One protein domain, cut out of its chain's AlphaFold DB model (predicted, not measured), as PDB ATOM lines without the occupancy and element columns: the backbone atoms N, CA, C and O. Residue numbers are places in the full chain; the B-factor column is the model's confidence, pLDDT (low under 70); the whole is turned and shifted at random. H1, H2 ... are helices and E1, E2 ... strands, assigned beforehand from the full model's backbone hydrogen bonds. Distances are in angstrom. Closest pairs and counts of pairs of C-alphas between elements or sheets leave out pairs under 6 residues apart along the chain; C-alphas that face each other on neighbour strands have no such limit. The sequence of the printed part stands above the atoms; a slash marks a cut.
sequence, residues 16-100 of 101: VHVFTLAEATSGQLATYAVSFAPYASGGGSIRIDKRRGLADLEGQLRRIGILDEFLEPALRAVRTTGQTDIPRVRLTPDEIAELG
ATOM      1  N   VAL A  16      24.748 -36.874  19.408       91.12
ATOM      2  CA  VAL A  16      26.195 -36.948  19.650       91.12
ATOM      3  C   VAL A  16      26.900 -37.122  18.311       91.12
ATOM      4  O   VAL A  16      26.600 -38.053  17.566       91.12
ATOM      5  N   HIS A  17      27.849 -36.243  18.015       91.81
ATOM      6  CA  HIS A  17      28.674 -36.311  16.816       91.81
ATOM      7  C   HIS A  17      30.090 -36.714  17.202       91.81
ATOM      8  O   HIS A  17      30.688 -36.104  18.093       91.81
ATOM      9  N   VAL A  18      30.638 -37.706  16.506       93.25
ATOM     10  CA  VAL A  18      32.022 -38.143  16.686       93.25
ATOM     11  C   VAL A  18      32.746 -38.087  15.353       93.25
ATOM     12  O   VAL A  18      32.256 -38.617  14.361       93.25
ATOM     13  N   PHE A  19      33.935 -37.490  15.323       93.06
ATOM     14  CA  PHE A  19      34.763 -37.436  14.118       93.06
ATOM     15  C   PHE A  19      36.252 -37.575  14.428       93.06
ATOM     16  O   PHE A  19      36.740 -37.155  15.472       93.06
ATOM     17  N   THR A  20      36.995 -38.184  13.514       93.12
ATOM     18  CA  THR A  20      38.443 -38.357  13.601       93.12
ATOM     19  C   THR A  20      39.124 -37.031  13.269       93.12
ATOM     20  O   THR A  20      39.000 -36.512  12.165       93.12
ATOM     21  N   LEU A  21      39.864 -36.483  14.229       90.31
ATOM     22  CA  LEU A  21      40.707 -35.298  14.047       90.31
ATOM     23  C   LEU A  21      42.078 -35.644  13.468       90.31
ATOM     24  O   LEU A  21      42.658 -34.857  12.724       90.31
ATOM     25  N   ALA A  22      42.618 -36.795  13.861       89.69
ATOM     26  CA  ALA A  22      43.898 -37.293  13.386       89.69
ATOM     27  C   ALA A  22      43.847 -38.816  13.323       89.69
ATOM     28  O   ALA A  22      43.463 -39.467  14.298       89.69
ATOM     29  N   GLU A  23      44.234 -39.376  12.183       89.25
ATOM     30  CA  GLU A  23      44.341 -40.822  12.022       89.25
ATOM     31  C   GLU A  23      45.487 -41.385  12.868       89.25
ATOM     32  O   GLU A  23      46.456 -40.695  13.194       89.25
ATOM     33  N   ALA A  24      45.372 -42.661  13.232       86.81
ATOM     34  CA  ALA A  24      46.461 -43.360  13.896       86.81
ATOM     35  C   ALA A  24      47.640 -43.515  12.927       86.81
ATOM     36  O   ALA A  24      47.471 -43.952  11.789       86.81
ATOM     37  N   THR A  25      48.843 -43.211  13.400       88.50
ATOM     38  CA  THR A  25      50.092 -43.464  12.674       88.50
ATOM     39  C   THR A  25      50.967 -44.411  13.491       88.50
ATOM     40  O   THR A  25      50.627 -44.778  14.618       88.50
ATOM     41  N   SER A  26      52.093 -44.866  12.933       84.44
ATOM     42  CA  SER A  26      53.000 -45.757  13.665       84.44
ATOM     43  C   SER A  26      53.450 -45.109  14.981       84.44
ATOM     44  O   SER A  26      54.140 -44.090  14.979       84.44
ATOM     45  N   GLY A  27      53.031 -45.689  16.108       81.50
ATOM     46  CA  GLY A  27      53.341 -45.187  17.450       81.50
ATOM     47  C   GLY A  27      52.435 -44.063  17.970       81.50
ATOM     48  O   GLY A  27      52.683 -43.574  19.071       81.50
ATOM     49  N   GLN A  28      51.383 -43.663  17.243       87.56
ATOM     50  CA  GLN A  28      50.426 -42.644  17.693       87.56
ATOM     51  C   GLN A  28      48.983 -43.144  17.605       87.56
ATOM     52  O   GLN A  28      48.546 -43.687  16.592       87.56
ATOM     53  N   LEU A  29      48.222 -42.925  18.678       91.31
ATOM     54  CA  LEU A  29      46.788 -43.205  18.702       91.31
ATOM     55  C   LEU A  29      46.026 -42.171  17.866       91.31
ATOM     56  O   LEU A  29      46.383 -40.993  17.855       91.31
ATOM     57  N   ALA A  30      44.938 -42.610  17.229       90.50
ATOM     58  CA  ALA A  30      43.996 -41.704  16.582       90.50
ATOM     59  C   ALA A  30      43.436 -40.697  17.596       90.50
ATOM     60  O   ALA A  30      43.253 -41.019  18.773       90.50
ATOM     61  N   THR A  31      43.149 -39.484  17.137       93.12
ATOM     62  CA  THR A  31      42.461 -38.472  17.939       93.12
ATOM     63  C   THR A  31      41.044 -38.312  17.426       93.12
ATOM     64  O   THR A  31      40.846 -38.111  16.230       93.12
ATOM     65  N   TYR A  32      40.074 -38.355  18.330       92.19
ATOM     66  CA  TYR A  32      38.657 -38.172  18.040       92.19
ATOM     67  C   TYR A  32      38.161 -36.881  18.676       92.19
ATOM     68  O   TYR A  32      38.648 -36.473  19.726       92.19
ATOM     69  N   ALA A  33      37.199 -36.249  18.032       91.38
ATOM     70  CA  ALA A  33      36.392 -35.175  18.564       91.38
ATOM     71  C   ALA A  33      35.006 -35.726  18.886       91.38
ATOM     72  O   ALA A  33      34.428 -36.421  18.052       91.38
ATOM     73  N   VAL A  34      34.484 -35.393  20.062       90.69
ATOM     74  CA  VAL A  34      33.113 -35.696  20.478       90.69
ATOM     75  C   VAL A  34      32.392 -34.385  20.738       90.69
ATOM     76  O   VAL A  34      32.959 -33.463  21.325       90.69
ATOM     77  N   SER A  35      31.145 -34.290  20.293       89.69
ATOM     78  CA  SER A  35      30.294 -33.140  20.573       89.69
ATOM     79  C   SER A  35      28.835 -33.542  20.726       89.69
ATOM     80  O   SER A  35      28.430 -34.599  20.244       89.69
ATOM     81  N   PHE A  36      28.052 -32.692  21.385       88.50
ATOM     82  CA  PHE A  36      26.622 -32.886  21.593       88.50
ATOM     83  C   PHE A  36      25.847 -31.671  21.087       88.50
ATOM     84  O   PHE A  36      26.195 -30.528  21.391       88.50
ATOM     85  N   ALA A  37      24.793 -31.928  20.319       87.75
ATOM     86  CA  ALA A  37      23.913 -30.922  19.746       87.75
ATOM     87  C   ALA A  37      22.473 -31.152  20.243       87.75
ATOM     88  O   ALA A  37      21.784 -32.030  19.712       87.75
ATOM     89  N   PRO A  38      21.999 -30.383  21.241       87.19
ATOM     90  CA  PRO A  38      20.617 -30.455  21.707       87.19
ATOM     91  C   PRO A  38      19.626 -30.084  20.599       87.19
ATOM     92  O   PRO A  38      19.815 -29.081  19.910       87.19
ATOM     93  N   TYR A  39      18.512 -30.808  20.478       86.25
ATOM     94  CA  TYR A  39      17.458 -30.456  19.513       86.25
ATOM     95  C   TYR A  39      16.691 -29.192  19.905       86.25
ATOM     96  O   TYR A  39      16.240 -28.443  19.041       86.25
ATOM     97  N   ALA A  40      16.556 -28.942  21.209       76.12
ATOM     98  CA  ALA A  40      15.837 -27.786  21.737       76.12
ATOM     99  C   ALA A  40      16.650 -26.479  21.666       76.12
ATOM    100  O   ALA A  40      16.082 -25.389  21.733       76.12
ATOM    101  N   SER A  41      17.975 -26.564  21.533       65.44
ATOM    102  CA  SER A  41      18.865 -25.403  21.518       65.44
ATOM    103  C   SER A  41      19.190 -25.041  20.074       65.44
ATOM    104  O   SER A  41      20.097 -25.606  19.471       65.44
ATOM    105  N   GLY A  42      18.438 -24.100  19.498       53.28
ATOM    106  CA  GLY A  42      18.669 -23.609  18.138       53.28
ATOM    107  C   GLY A  42      20.085 -23.051  17.954       53.28
ATOM    108  O   GLY A  42      20.334 -21.889  18.252       53.28
ATOM    109  N   GLY A  43      21.009 -23.877  17.458       52.28
ATOM    110  CA  GLY A  43      22.327 -23.453  16.977       52.28
ATOM    111  C   GLY A  43      23.296 -22.928  18.042       52.28
ATOM    112  O   GLY A  43      23.974 -21.932  17.803       52.28
ATOM    113  N   GLY A  44      23.375 -23.571  19.211       46.72
ATOM    114  CA  GLY A  44      24.414 -23.273  20.207       46.72
ATOM    115  C   GLY A  44      25.803 -23.740  19.755       46.72
ATOM    116  O   GLY A  44      25.930 -24.752  19.068       46.72
ATOM    117  N   SER A  45      26.853 -22.998  20.127       48.31
ATOM    118  CA  SER A  45      28.249 -23.349  19.837       48.31
ATOM    119  C   SER A  45      28.561 -24.792  20.236       48.31
ATOM    120  O   SER A  45      28.456 -25.156  21.405       48.31
ATOM    121  N   ILE A  46      28.982 -25.588  19.256       59.47
ATOM    122  CA  ILE A  46      29.404 -26.974  19.443       59.47
ATOM    123  C   ILE A  46      30.735 -26.948  20.200       59.47
ATOM    124  O   ILE A  46      31.783 -26.649  19.622       59.47
ATOM    125  N   ARG A  47      30.706 -27.205  21.511       65.81
ATOM    126  CA  ARG A  47      31.931 -27.533  22.246       65.81
ATOM    127  C   ARG A  47      32.392 -28.925  21.793       65.81
ATOM    128  O   ARG A  47      31.580 -29.777  21.435       65.81
ATOM    129  N   ILE A  48      33.704 -29.109  21.704       75.31
ATOM    130  CA  ILE A  48      34.325 -30.331  21.194       75.31
ATOM    131  C   ILE A  48      35.322 -30.811  22.236       75.31
ATOM    132  O   ILE A  48      36.273 -30.088  22.542       75.31
ATOM    133  N   ASP A  49      35.149 -32.040  22.708       81.00
ATOM    134  CA  ASP A  49      36.147 -32.721  23.526       81.00
ATOM    135  C   ASP A  49      37.004 -33.665  22.689       81.00
ATOM    136  O   ASP A  49      36.538 -34.269  21.722       81.00
ATOM    137  N   LYS A  50      38.293 -33.744  23.031       85.06
ATOM    138  CA  LYS A  50      39.290 -34.489  22.260       85.06
ATOM    139  C   LYS A  50      39.692 -35.753  23.002       85.06
ATOM    140  O   LYS A  50      40.254 -35.672  24.090       85.06
ATOM    141  N   ARG A  51      39.529 -36.907  22.357       85.25
ATOM    142  CA  ARG A  51      39.907 -38.217  22.901       85.25
ATOM    143  C   ARG A  51      41.050 -38.856  22.150       85.25
ATOM    144  O   ARG A  51      41.151 -38.717  20.932       85.25
ATOM    145  N   ARG A  52      41.918 -39.565  22.874       88.62
ATOM    146  CA  ARG A  52      43.094 -40.230  22.295       88.62
ATOM    147  C   ARG A  52      42.920 -41.738  22.346       88.62
ATOM    148  O   ARG A  52      43.029 -42.358  23.396       88.62
ATOM    149  N   GLY A  53      42.747 -42.332  21.174       91.00
ATOM    150  CA  GLY A  53      42.548 -43.762  21.007       91.00
ATOM    151  C   GLY A  53      41.092 -44.185  21.164       91.00
ATOM    152  O   GLY A  53      40.273 -43.518  21.793       91.00
ATOM    153  N   LEU A  54      40.778 -45.324  20.552       90.19
ATOM    154  CA  LEU A  54      39.410 -45.831  20.470       90.19
ATOM    155  C   LEU A  54      38.854 -46.237  21.841       90.19
ATOM    156  O   LEU A  54      37.685 -46.005  22.106       90.19
ATOM    157  N   ALA A  55      39.693 -46.794  22.718       92.00
ATOM    158  CA  ALA A  55      39.279 -47.225  24.054       92.00
ATOM    159  C   ALA A  55      38.861 -46.047  24.955       92.00
ATOM    160  O   ALA A  55      37.933 -46.173  25.748       92.00
ATOM    161  N   ASP A  56      39.524 -44.895  24.818       91.50
ATOM    162  CA  ASP A  56      39.188 -43.675  25.560       91.50
ATOM    163  C   ASP A  56      37.871 -43.058  25.061       91.50
ATOM    164  O   ASP A  56      37.013 -42.666  25.854       91.50
ATOM    165  N   LEU A  57      37.670 -43.062  23.737       92.19
ATOM    166  CA  LEU A  57      36.394 -42.699  23.120       92.19
ATOM    167  C   LEU A  57      35.259 -43.620  23.600       92.19
ATOM    168  O   LEU A  57      34.233 -43.140  24.070       92.19
ATOM    169  N   GLU A  58      35.449 -44.936  23.528       94.00
ATOM    170  CA  GLU A  58      34.475 -45.938  23.977       94.00
ATOM    171  C   GLU A  58      34.121 -45.763  25.460       94.00
ATOM    172  O   GLU A  58      32.946 -45.720  25.825       94.00
ATOM    173  N   GLY A  59      35.132 -45.594  26.317       91.75
ATOM    174  CA  GLY A  59      34.937 -45.368  27.746       91.75
ATOM    175  C   GLY A  59      34.222 -44.055  28.071       91.75
ATOM    176  O   GLY A  59      33.547 -43.974  29.095       91.75
ATOM    177  N   GLN A  60      34.346 -43.022  27.233       90.06
ATOM    178  CA  GLN A  60      33.558 -41.794  27.376       90.06
ATOM    179  C   GLN A  60      32.105 -42.010  26.976       90.06
ATOM    180  O   GLN A  60      31.217 -41.672  27.750       90.06
ATOM    181  N   LEU A  61      31.865 -42.585  25.796       91.19
ATOM    182  CA  LEU A  61      30.511 -42.795  25.286       91.19
ATOM    183  C   LEU A  61      29.692 -43.689  26.229       91.19
ATOM    184  O   LEU A  61      28.526 -43.405  26.471       91.19
ATOM    185  N   ARG A  62      30.306 -44.702  26.855       91.94
ATOM    186  CA  ARG A  62      29.631 -45.483  27.906       91.94
ATOM    187  C   ARG A  62      29.326 -44.674  29.167       91.94
ATOM    188  O   ARG A  62      28.278 -44.875  29.770       91.94
ATOM    189  N   ARG A  63      30.233 -43.783  29.587       88.81
ATOM    190  CA  ARG A  63      30.043 -42.950  30.790       88.81
ATOM    191  C   ARG A  63      28.879 -41.978  30.659       88.81
ATOM    192  O   ARG A  63      28.228 -41.712  31.657       88.81
ATOM    193  N   ILE A  64      28.612 -41.501  29.448       86.31
ATOM    194  CA  ILE A  64      27.483 -40.610  29.149       86.31
ATOM    195  C   ILE A  64      26.213 -41.379  28.752       86.31
ATOM    196  O   ILE A  64      25.357 -40.845  28.060       86.31
ATOM    197  N   GLY A  65      26.130 -42.669  29.088       86.00
ATOM    198  CA  GLY A  65      24.906 -43.451  28.924       86.00
ATOM    199  C   GLY A  65      24.605 -43.951  27.507       86.00
ATOM    200  O   GLY A  65      23.507 -44.459  27.276       86.00
ATOM    201  N   ILE A  66      25.540 -43.874  26.546       87.94
ATOM    202  CA  ILE A  66      25.317 -44.478  25.221       87.94
ATOM    203  C   ILE A  66      25.253 -46.000  25.363       87.94
ATOM    204  O   ILE A  66      26.225 -46.647  25.756       87.94
ATOM    205  N   LEU A  67      24.103 -46.568  24.996       86.88
ATOM    206  CA  LEU A  67      23.866 -48.010  25.029       86.88
ATOM    207  C   LEU A  67      24.742 -48.745  24.008       86.88
ATOM    208  O   LEU A  67      25.002 -48.238  22.912       86.88
ATOM    209  N   ASP A  68      25.134 -49.980  24.338       88.31
ATOM    210  CA  ASP A  68      26.027 -50.793  23.500       88.31
ATOM    211  C   ASP A  68      25.481 -50.997  22.068       88.31
ATOM    212  O   ASP A  68      26.254 -51.028  21.108       88.31
ATOM    213  N   GLU A  69      24.151 -51.039  21.902       89.38
ATOM    214  CA  GLU A  69      23.483 -51.172  20.598       89.38
ATOM    215  C   GLU A  69      23.731 -49.987  19.648       89.38
ATOM    216  O   GLU A  69      23.734 -50.164  18.430       89.38
ATOM    217  N   PHE A  70      23.982 -48.791  20.190       89.31
ATOM    218  CA  PHE A  70      24.360 -47.602  19.420       89.31
ATOM    219  C   PHE A  70      25.877 -47.403  19.388       89.31
ATOM    220  O   PHE A  70      26.417 -46.867  18.417       89.31
ATOM    221  N   LEU A  71      26.573 -47.870  20.425       90.88
ATOM    222  CA  LEU A  71      28.009 -47.708  20.589       90.88
ATOM    223  C   LEU A  71      28.813 -48.497  19.553       90.88
ATOM    224  O   LEU A  71      29.675 -47.926  18.883       90.88
ATOM    225  N   GLU A  72      28.551 -49.796  19.387       92.00
ATOM    226  CA  GLU A  72      29.331 -50.619  18.454       92.00
ATOM    227  C   GLU A  72      29.216 -50.143  16.995       92.00
ATOM    228  O   GLU A  72      30.252 -50.029  16.320       92.00
ATOM    229  N   PRO A  73      28.012 -49.813  16.474       92.88
ATOM    230  CA  PRO A  73      27.880 -49.226  15.145       92.88
ATOM    231  C   PRO A  73      28.602 -47.884  15.015       92.88
ATOM    232  O   PRO A  73      29.257 -47.659  13.998       92.88
ATOM    233  N   ALA A  74      28.542 -47.025  16.038       92.56
ATOM    234  CA  ALA A  74      29.205 -45.724  16.034       92.56
ATOM    235  C   ALA A  74      30.739 -45.860  15.982       92.56
ATOM    236  O   ALA A  74      31.396 -45.273  15.118       92.56
ATOM    237  N   LEU A  75      31.319 -46.704  16.841       93.62
ATOM    238  CA  LEU A  75      32.763 -46.973  16.861       93.62
ATOM    239  C   LEU A  75      33.244 -47.621  15.556       93.62
ATOM    240  O   LEU A  75      34.348 -47.342  15.079       93.62
ATOM    241  N   ARG A  76      32.419 -48.481  14.949       93.94
ATOM    242  CA  ARG A  76      32.703 -49.036  13.624       93.94
ATOM    243  C   ARG A  76      32.679 -47.940  12.562       93.94
ATOM    244  O   ARG A  76      33.639 -47.839  11.803       93.94
ATOM    245  N   ALA A  77      31.625 -47.130  12.528       93.31
ATOM    246  CA  ALA A  77      31.457 -46.057  11.558       93.31
ATOM    247  C   ALA A  77      32.638 -45.081  11.616       93.31
ATOM    248  O   ALA A  77      33.343 -44.956  10.617       93.31
ATOM    249  N   VAL A  78      32.966 -44.523  12.788       93.12
ATOM    250  CA  VAL A  78      34.070 -43.556  12.930       93.12
ATOM    251  C   VAL A  78      35.425 -44.126  12.492       93.12
ATOM    252  O   VAL A  78      36.239 -43.412  11.912       93.12
ATOM    253  N   ARG A  79      35.667 -45.431  12.686       90.38
ATOM    254  CA  ARG A  79      36.878 -46.103  12.186       90.38
ATOM    255  C   ARG A  79      36.914 -46.235  10.668       90.38
ATOM    256  O   ARG A  79      37.997 -46.253  10.098       90.38
ATOM    257  N   THR A  80      35.760 -46.426  10.037       91.69
ATOM    258  CA  THR A  80      35.663 -46.708   8.598       91.69
ATOM    259  C   THR A  80      35.492 -45.462   7.740       91.69
ATOM    260  O   THR A  80      36.015 -45.414   6.634       91.69
ATOM    261  N   THR A  81      34.756 -44.470   8.232       92.50
ATOM    262  CA  THR A  81      34.368 -43.267   7.484       92.50
ATOM    263  C   THR A  81      34.965 -41.999   8.082       92.50
ATOM    264  O   THR A  81      34.801 -40.925   7.514       92.50
ATOM    265  N   GLY A  82      35.624 -42.101   9.239       92.19
ATOM    266  CA  GLY A  82      36.152 -40.956   9.970       92.19
ATOM    267  C   GLY A  82      35.106 -40.193  10.779       92.19
ATOM    268  O   GLY A  82      35.486 -39.263  11.478       92.19
ATOM    269  N   GLN A  83      33.818 -40.552  10.725       94.12
ATOM    270  CA  GLN A  83      32.766 -39.842  11.460       94.12
ATOM    271  C   GLN A  83      31.508 -40.685  11.700       94.12
ATOM    272  O   GLN A  83      31.235 -41.644  10.977       94.12
ATOM    273  N   THR A  84      30.715 -40.308  12.698       95.38
ATOM    274  CA  THR A  84      29.409 -40.903  12.983       95.38
ATOM    275  C   THR A  84      28.528 -39.945  13.780       95.38
ATOM    276  O   THR A  84      29.028 -39.110  14.536       95.38
ATOM    277  N   ASP A  85      27.219 -40.119  13.625       92.62
ATOM    278  CA  ASP A  85      26.190 -39.386  14.346       92.62
ATOM    279  C   ASP A  85      25.319 -40.387  15.105       92.62
ATOM    280  O   ASP A  85      24.801 -41.342  14.519       92.62
ATOM    281  N   ILE A  86      25.139 -40.157  16.402       91.06
ATOM    282  CA  ILE A  86      24.237 -40.922  17.261       91.06
ATOM    283  C   ILE A  86      23.047 -40.011  17.580       91.06
ATOM    284  O   ILE A  86      23.188 -39.088  18.386       91.06
ATOM    285  N   PRO A  87      21.894 -40.185  16.912       89.62
ATOM    286  CA  PRO A  87      20.730 -39.334  17.123       89.62
ATOM    287  C   PRO A  87      19.934 -39.754  18.364       89.62
ATOM    288  O   PRO A  87      20.010 -40.902  18.799       89.62
ATOM    289  N   ARG A  88      19.088 -38.843  18.863       88.12
ATOM    290  CA  ARG A  88      18.138 -39.072  19.971       88.12
ATOM    291  C   ARG A  88      18.802 -39.552  21.262       88.12
ATOM    292  O   ARG A  88      18.212 -40.309  22.028       88.12
ATOM    293  N   VAL A  89      20.024 -39.092  21.501       88.38
ATOM    294  CA  VAL A  89      20.710 -39.296  22.772       88.38
ATOM    295  C   VAL A  89      20.086 -38.361  23.794       88.38
ATOM    296  O   VAL A  89      19.892 -37.177  23.515       88.38
ATOM    297  N   ARG A  90      19.775 -38.898  24.969       88.81
ATOM    298  CA  ARG A  90      19.277 -38.142  26.112       88.81
ATOM    299  C   ARG A  90      20.373 -38.077  27.149       88.81
ATOM    300  O   ARG A  90      20.784 -39.118  27.640       88.81
ATOM    301  N   LEU A  91      20.858 -36.868  27.406       85.81
ATOM    302  CA  LEU A  91      21.915 -36.615  28.377       85.81
ATOM    303  C   LEU A  91      21.404 -35.681  29.462       85.81
ATOM    304  O   LEU A  91      20.753 -34.671  29.186       85.81
ATOM    305  N   THR A  92      21.744 -35.989  30.697       88.06
ATOM    306  CA  THR A  92      21.660 -35.066  31.825       88.06
ATOM    307  C   THR A  92      22.725 -33.965  31.701       88.06
ATOM    308  O   THR A  92      23.726 -34.133  30.997       88.06
ATOM    309  N   PRO A  93      22.567 -32.825  32.397       83.75
ATOM    310  CA  PRO A  93      23.594 -31.786  32.437       83.75
ATOM    311  C   PRO A  93      24.966 -32.296  32.900       83.75
ATOM    312  O   PRO A  93      25.983 -31.845  32.381       83.75
ATOM    313  N   ASP A  94      24.998 -33.262  33.821       84.56
ATOM    314  CA  ASP A  94      26.242 -33.854  34.324       84.56
ATOM    315  C   ASP A  94      26.936 -34.714  33.254       84.56
ATOM    316  O   ASP A  94      28.151 -34.640  33.083       84.56
ATOM    317  N   GLU A  95      26.177 -35.472  32.458       86.44
ATOM    318  CA  GLU A  95      26.724 -36.245  31.332       86.44
ATOM    319  C   GLU A  95      27.216 -35.341  30.192       86.44
ATOM    320  O   GLU A  95      28.218 -35.638  29.541       86.44
ATOM    321  N   ILE A  96      26.555 -34.202  29.972       82.75
ATOM    322  CA  ILE A  96      27.042 -33.163  29.054       82.75
ATOM    323  C   ILE A  96      28.362 -32.577  29.580       82.75
ATOM    324  O   ILE A  96      29.313 -32.431  28.813       82.75
ATOM    325  N   ALA A  97      28.477 -32.337  30.889       81.50
ATOM    326  CA  ALA A  97      29.719 -31.870  31.500       81.50
ATOM    327  C   ALA A  97      30.864 -32.906  31.403       81.50
ATOM    328  O   ALA A  97      32.019 -32.522  31.213       81.50
ATOM    329  N   GLU A  98      30.573 -34.213  31.447       79.94
ATOM    330  CA  GLU A  98      31.545 -35.302  31.193       79.94
ATOM    331  C   GLU A  98      32.062 -35.330  29.742       79.94
ATOM    332  O   GLU A  98      33.157 -35.840  29.455       79.94
ATOM    333  N   LEU A  99      31.301 -34.755  28.808       72.88
ATOM    334  CA  LEU A  99      31.773 -34.456  27.459       72.88
ATOM    335  C   LEU A  99      32.633 -33.185  27.402       72.88
ATOM    336  O   LEU A  99      33.024 -32.785  26.313       72.88
ATOM    337  N   GLY A 100      32.926 -32.530  28.529       70.12
ATOM    338  CA  GLY A 100      33.609 -31.236  28.558       70.12
ATOM    339  C   GLY A 100      32.783 -30.100  27.940       70.12
ATOM    340  O   GLY A 100      33.365 -29.114  27.469       70.12
TER     341      GLY A 100
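AT A GLANCE: This is residues 16 to 100 of the 101 residues of an uncharacterized protein of Candidatus Rokubacteria bacterium (UniProt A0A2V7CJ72). A twisted sheet of four strands has one face covered by a helical hairpin, H1 and H2, which run along its strands in two layers; a short last helix, H3, packs near the end of H1 and grazes the sheet. The links at residues 23 to 30 and 39 to 48 reach to opposite ends of the longest axis. The printed part has 85 residues, with elements in the order E1 E2 E3 H1 H2 E4 H3; the sheet runs E3 - E2 - E1 - E4, antiparallel throughout, and the class is mixed, helices and strands. It is compact, with a radius of gyration of the C-alphas of 12.5 A, and spans 41 by 27 by 22 A.

HOW THE PARTS SIT: Start with E1, residues 16 to 22, and E2, residues 31 to 38, an antiparallel hairpin in which N 19 and O 33 are 3.0 A apart, within hydrogen-bond range. E3, residues 49 to 52, forms the next hairpin with E2, where N 51 and O 32 are 2.8 A apart; E1, E2 and E3 make a meander, each strand the antiparallel neighbour of the one before. On the other side of E1 from E2 find E4, residues 83 to 91, antiparallel to E1 with N 18 and O 84 at 2.9 A; E4 bends by 79 degrees at residue 88. H1, residues 54 to 63, is over E2 at a height over the sheet of 9.8 A; their closest C-alphas, of Tyr 32 and Leu 57, are 7.2 A apart. H2, residues 68 to 81, is on the same face, over E4 and only just over E1, at a height of 8.2 A. H1 and H2 touch, closest at the C-alphas of Leu 61 and Leu 71, 7.2 A, and run opposite ways at a shallow tilt of 32 degrees, only just short of steep. H3, residues 93 to 98, only just touches H1, with 3 pairs of C-alphas within 8 A, the closest being Arg 63 and Glu 95 at 7.5 A; H2 and H3 are apart. Every O i to N i+4 pair is within hydrogen-bond range in H1 and H3, and 9 of 10 are in H2.

IN THESE COORDINATES: Find C-alpha 16 at (26.195, -36.948, 19.650); from there E1 runs 18.8 A. E2 spans 23.6 A, E4 20.4 A and H2 19.6 A; H2 begins at C-alpha 68, (26.027, -50.793, 23.500). H3 ends at C-alpha 98, (31.545, -35.302, 31.193).

THE WHOLE: The two C-alphas farthest apart, of Ser 26 and Ala 40, are 42.1 A apart. The printed part has no cut and no long link. Its mean pLDDT is 85.9; look for values under 70 at residues 41 to 47.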